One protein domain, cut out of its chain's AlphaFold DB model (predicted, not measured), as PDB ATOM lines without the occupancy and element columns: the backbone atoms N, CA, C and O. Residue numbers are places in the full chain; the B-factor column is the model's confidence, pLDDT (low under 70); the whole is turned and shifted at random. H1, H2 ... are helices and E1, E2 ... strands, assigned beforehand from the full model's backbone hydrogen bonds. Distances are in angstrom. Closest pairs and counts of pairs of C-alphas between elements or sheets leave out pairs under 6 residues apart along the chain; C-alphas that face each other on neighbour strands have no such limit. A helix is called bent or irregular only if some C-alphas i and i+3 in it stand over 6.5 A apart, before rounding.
ATOM      1  N   ALA A   3     100.270 126.141 155.362       90.50
ATOM      2  CA  ALA A   3      99.770 124.772 155.329       90.50
ATOM      3  C   ALA A   3     100.416 123.929 156.429       90.50
ATOM      4  O   ALA A   3     101.563 124.153 156.799       90.50
ATOM      5  N   GLU A   4      99.690 122.929 156.910       89.69
ATOM      6  CA  GLU A   4     100.184 121.924 157.845       89.69
ATOM      7  C   GLU A   4     100.001 120.547 157.207       89.69
ATOM      8  O   GLU A   4      98.955 120.256 156.616       89.69
ATOM      9  N   LEU A   5     101.015 119.690 157.332       85.31
ATOM     10  CA  LEU A   5     100.862 118.285 156.980       85.31
ATOM     11  C   LEU A   5     100.192 117.554 158.149       85.31
ATOM     12  O   LEU A   5     100.819 117.321 159.183       85.31
ATOM     13  N   ILE A   6      98.923 117.201 157.959       85.31
ATOM     14  CA  ILE A   6      98.123 116.434 158.918       85.31
ATOM     15  C   ILE A   6      98.209 114.935 158.630       85.31
ATOM     16  O   ILE A   6      98.279 114.517 157.470       85.31
ATOM     17  N   ASP A   7      98.180 114.118 159.683       82.56
ATOM     18  CA  ASP A   7      98.146 112.666 159.514       82.56
ATOM     19  C   ASP A   7      96.815 112.204 158.893       82.56
ATOM     20  O   ASP A   7      95.751 112.799 159.096       82.56
ATOM     21  N   PHE A   8      96.857 111.109 158.134       86.31
ATOM     22  CA  PHE A   8      95.680 110.586 157.450       86.31
ATOM     23  C   PHE A   8      94.567 110.162 158.421       86.31
ATOM     24  O   PHE A   8      93.396 110.447 158.157       86.31
ATOM     25  N   CYS A   9      94.905 109.546 159.560       89.44
ATOM     26  CA  CYS A   9      93.917 109.201 160.587       89.44
ATOM     27  C   CYS A   9      93.319 110.452 161.238       89.44
ATOM     28  O   CYS A   9      92.122 110.479 161.516       89.44
ATOM     29  N   GLN A  10      94.112 111.510 161.420       87.44
ATOM     30  CA  GLN A  10      93.607 112.796 161.908       87.44
ATOM     31  C   GLN A  10      92.602 113.414 160.920       87.44
ATOM     32  O   GLN A  10      91.586 113.964 161.338       87.44
ATOM     33  N   ALA A  11      92.850 113.294 159.612       89.38
ATOM     34  CA  ALA A  11      92.004 113.881 158.571       89.38
ATOM     35  C   ALA A  11      90.729 113.076 158.255       89.38
ATOM     36  O   ALA A  11      89.715 113.653 157.857       89.38
ATOM     37  N   LYS A  12      90.791 111.741 158.343       91.38
ATOM     38  CA  LYS A  12      89.734 110.824 157.863       91.38
ATOM     39  C   LYS A  12      89.126 109.936 158.951       91.38
ATOM     40  O   LYS A  12      88.228 109.153 158.648       91.38
ATOM     41  N   GLY A  13      89.580 110.069 160.195       91.25
ATOM     42  CA  GLY A  13      89.159 109.246 161.326       91.25
ATOM     43  C   GLY A  13      90.055 108.025 161.536       91.25
ATOM     44  O   GLY A  13      90.634 107.476 160.594       91.25
ATOM     45  N   ASP A  14      90.160 107.594 162.791       92.12
ATOM     46  CA  ASP A  14      91.097 106.561 163.234       92.12
ATOM     47  C   ASP A  14      90.504 105.141 163.148       92.12
ATOM     48  O   ASP A  14      90.184 104.499 164.149       92.12
ATOM     49  N   TYR A  15      90.328 104.658 161.918       94.06
ATOM     50  CA  TYR A  15      89.873 103.296 161.616       94.06
ATOM     51  C   TYR A  15      91.035 102.399 161.184       94.06
ATOM     52  O   TYR A  15      92.048 102.877 160.676       94.06
ATOM     53  N   THR A  16      90.868 101.080 161.300       91.12
ATOM     54  CA  THR A  16      91.899 100.091 160.942       91.12
ATOM     55  C   THR A  16      92.442 100.272 159.521       91.12
ATOM     56  O   THR A  16      93.650 100.207 159.314       91.12
ATOM     57  N   GLU A  17      91.574 100.544 158.546       90.50
ATOM     58  CA  GLU A  17      91.979 100.771 157.153       90.50
ATOM     59  C   GLU A  17      92.796 102.064 156.992       90.50
ATOM     60  O   GLU A  17      93.841 102.074 156.340       90.50
ATOM     61  N   ASN A  18      92.384 103.139 157.667       90.62
ATOM     62  CA  ASN A  18      93.087 104.418 157.633       90.62
ATOM     63  C   ASN A  18      94.458 104.333 158.316       90.62
ATOM     64  O   ASN A  18      95.416 104.895 157.789       90.62
ATOM     65  N   ARG A  19      94.592 103.564 159.409       89.06
ATOM     66  CA  ARG A  19      95.886 103.305 160.069       89.06
ATOM     67  C   ARG A  19      96.874 102.629 159.126       89.06
ATOM     68  O   ARG A  19      98.010 103.072 159.013       89.06
ATOM     69  N   GLN A  20      96.423 101.633 158.363       86.94
ATOM     70  CA  GLN A  20      97.271 100.974 157.362       86.94
ATOM     71  C   GLN A  20      97.717 101.930 156.246       86.94
ATOM     72  O   GLN A  20      98.768 101.727 155.632       86.94
ATOM     73  N   ILE A  21      96.917 102.949 155.922       83.69
ATOM     74  CA  ILE A  21      97.286 103.990 154.953       83.69
ATOM     75  C   ILE A  21      98.272 104.980 155.589       83.69
ATOM     76  O   ILE A  21      99.284 105.295 154.961       83.69
ATOM     77  N   ALA A  22      98.020 105.421 156.823       83.50
ATOM     78  CA  ALA A  22      98.882 106.328 157.580       83.50
ATOM     79  C   ALA A  22     100.278 105.728 157.817       83.50
ATOM     80  O   ALA A  22     101.293 106.374 157.561       83.50
ATOM     81  N   GLU A  23     100.357 104.453 158.199       80.69
ATOM     82  CA  GLU A  23     101.625 103.740 158.381       80.69
ATOM     83  C   GLU A  23     102.411 103.621 157.069       80.69
ATOM     84  O   GLU A  23     103.625 103.841 157.042       80.69
ATOM     85  N   ARG A  24     101.722 103.330 155.955       74.38
ATOM     86  CA  ARG A  24     102.357 103.195 154.634       74.38
ATOM     87  C   ARG A  24     102.777 104.525 154.018       74.38
ATOM     88  O   ARG A  24     103.753 104.530 153.271       74.38
ATOM     89  N   ARG A  25     102.053 105.622 154.280       67.00
ATOM     90  CA  ARG A  25     102.253 106.928 153.622       67.00
ATOM     91  C   ARG A  25     102.846 107.990 154.540       67.00
ATOM     92  O   ARG A  25     103.841 108.593 154.166       67.00
ATOM     93  N   SER A  26     102.277 108.226 155.719       65.19
ATOM     94  CA  SER A  26     102.694 109.331 156.591       65.19
ATOM     95  C   SER A  26     104.082 109.085 157.177       65.19
ATOM     96  O   SER A  26     104.975 109.917 157.042       65.19
ATOM     97  N   ALA A  27     104.293 107.920 157.792       63.62
ATOM     98  CA  ALA A  27     105.536 107.640 158.511       63.62
ATOM     99  C   ALA A  27     106.731 107.400 157.574       63.62
ATOM    100  O   ALA A  27     107.853 107.777 157.905       63.62
ATOM    101  N   SER A  28     106.512 106.779 156.413       65.12
ATOM    102  CA  SER A  28     107.575 106.488 155.445       65.12
ATOM    103  C   SER A  28     107.998 107.741 154.673       65.12
ATOM    104  O   SER A  28     109.189 108.036 154.601       65.12
ATOM    105  N   VAL A  29     107.038 108.527 154.172       67.50
ATOM    106  CA  VAL A  29     107.306 109.722 153.361       67.50
ATOM    107  C   VAL A  29     107.831 110.861 154.231       67.50
ATOM    108  O   VAL A  29     108.816 111.489 153.854       67.50
ATOM    109  N   ALA A  30     107.270 111.097 155.423       69.88
ATOM    110  CA  ALA A  30     107.793 112.138 156.312       69.88
ATOM    111  C   ALA A  30     109.263 111.879 156.685       69.88
ATOM    112  O   ALA A  30     110.094 112.783 156.614       69.88
ATOM    113  N   ARG A  31     109.616 110.620 156.983       69.06
ATOM    114  CA  ARG A  31     111.004 110.226 157.273       69.06
ATOM    115  C   ARG A  31     111.906 110.307 156.047       69.06
ATOM    116  O   ARG A  31     113.032 110.777 156.164       69.06
ATOM    117  N   GLN A  32     111.430 109.860 154.886       76.50
ATOM    118  CA  GLN A  32     112.221 109.843 153.654       76.50
ATOM    119  C   GLN A  32     112.551 111.254 153.153       76.50
ATOM    120  O   GLN A  32     113.648 111.483 152.654       76.50
ATOM    121  N   TRP A  33     111.616 112.190 153.294       75.44
ATOM    122  CA  TRP A  33     111.736 113.551 152.764       75.44
ATOM    123  C   TRP A  33     112.066 114.587 153.844       75.44
ATOM    124  O   TRP A  33     112.006 115.784 153.577       75.44
ATOM    125  N   ALA A  34     112.413 114.127 155.055       73.50
ATOM    126  CA  ALA A  34     112.684 114.960 156.229       73.50
ATOM    127  C   ALA A  34     111.589 116.013 156.500       73.50
ATOM    128  O   ALA A  34     111.862 117.118 156.968       73.50
ATOM    129  N   LEU A  35     110.336 115.668 156.193       73.62
ATOM    130  CA  LEU A  35     109.185 116.521 156.451       73.62
ATOM    131  C   LEU A  35     108.756 116.341 157.904       73.62
ATOM    132  O   LEU A  35     108.622 115.220 158.394       73.62
ATOM    133  N   THR A  36     108.508 117.453 158.587       71.50
ATOM    134  CA  THR A  36     107.989 117.429 159.957       71.50
ATOM    135  C   THR A  36     106.465 117.491 159.911       71.50
ATOM    136  O   THR A  36     105.895 118.414 159.324       71.50
ATOM    137  N   LEU A  37     105.809 116.488 160.497       69.81
ATOM    138  CA  LEU A  37     104.367 116.511 160.745       69.81
ATOM    139  C   LEU A  37     104.069 117.522 161.859       69.81
ATOM    140  O   LEU A  37     104.889 117.698 162.759       69.81
ATOM    141  N   THR A  38     102.909 118.177 161.801       68.12
ATOM    142  CA  THR A  38     102.480 119.133 162.844       68.12
ATOM    143  C   THR A  38     103.324 120.418 162.923       68.12
ATOM    144  O   THR A  38     103.425 121.061 163.968       68.12
ATOM    145  N   VAL A  39     103.943 120.815 161.806       80.00
ATOM    146  CA  VAL A  39     104.580 122.130 161.634       80.00
ATOM    147  C   VAL A  39     103.841 122.908 160.552       80.00
ATOM    148  O   VAL A  39     103.413 122.346 159.542       80.00
ATOM    149  N   TRP A  40     103.710 124.213 160.774       87.75
ATOM    150  CA  TRP A  40     103.167 125.151 159.804       87.75
ATOM    151  C   TRP A  40     104.247 125.547 158.802       87.75
ATOM    152  O   TRP A  40     105.250 126.148 159.179       87.75
ATOM    153  N   TYR A  41     104.009 125.256 157.531       88.94
ATOM    154  CA  TYR A  41     104.820 125.719 156.415       88.94
ATOM    155  C   TYR A  41     104.207 126.996 155.845       88.94
ATOM    156  O   TYR A  41     103.018 127.050 155.508       88.94
ATOM    157  N   SER A  42     105.016 128.039 155.735       90.69
ATOM    158  CA  SER A  42     104.677 129.261 155.014       90.69
ATOM    159  C   SER A  42     104.630 129.022 153.502       90.69
ATOM    160  O   SER A  42     105.202 128.067 152.979       90.69
ATOM    161  N   LEU A  43     103.960 129.915 152.769       88.81
ATOM    162  CA  LEU A  43     103.915 129.845 151.307       88.81
ATOM    163  C   LEU A  43     105.314 129.847 150.672       88.81
ATOM    164  O   LEU A  43     105.541 129.088 149.737       88.81
ATOM    165  N   ASP A  44     106.241 130.649 151.198       88.62
ATOM    166  CA  ASP A  44     107.611 130.730 150.679       88.62
ATOM    167  C   ASP A  44     108.405 129.441 150.958       88.62
ATOM    168  O   ASP A  44     109.310 129.091 150.206       88.62
ATOM    169  N   GLU A  45     108.054 128.681 152.002       87.81
ATOM    170  CA  GLU A  45     108.635 127.355 152.246       87.81
ATOM    171  C   GLU A  45     108.073 126.293 151.299       87.81
ATOM    172  O   GLU A  45     108.824 125.407 150.883       87.81
TER     173      GLU A  45
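This is residues 3 to 45 of the 89 residues of the protein "Fructose-bisphosphatase" of Escherichia coli (UniProt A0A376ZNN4). One long helix, H2, has the short helix H1 packed on it, and away from both the short strand E1 pairs with residues 3 to 4, antiparallel. The 43 printed residues hold two named helices and one named strand, in the order H1, H2, E1, mostly helix. The outline is flat, 36 by 20 by 11 A, and only just loose, close to compact, with a radius of gyration of the C-alphas of 11.2 A.

Find C-alpha 16 at (91.899, 100.091, 160.942); from there H2, residues 16 to 32, runs 23.7 A to C-alpha 32 at (112.221, 109.843, 153.654). It is only just irregular: C-alphas 24 and 27 are 6.7 A apart. H1 is residues 8 to 12, 6.0 A. E1, residues 40 to 42, 6.5 A, ends at C-alpha 42 at (104.677, 129.261, 155.014).

Look at Phe 8 and Ala 22: H1 and H2 touch there, their closest C-alphas 5.3 A apart. E1 is apart from both helices and pairs with no named strand. Every O i to N i+4 pair is within hydrogen-bond range in H1, and 11 of 13 in H2.

The C-alphas farthest apart, of Thr 16 and Asp 44, are 35.9 A apart. The printed part has no cut; the link from H1 to H2 is tight, that from H2 to E1 short. Look for pLDDT under 70 at residues 25 to 31 and 37 to 38.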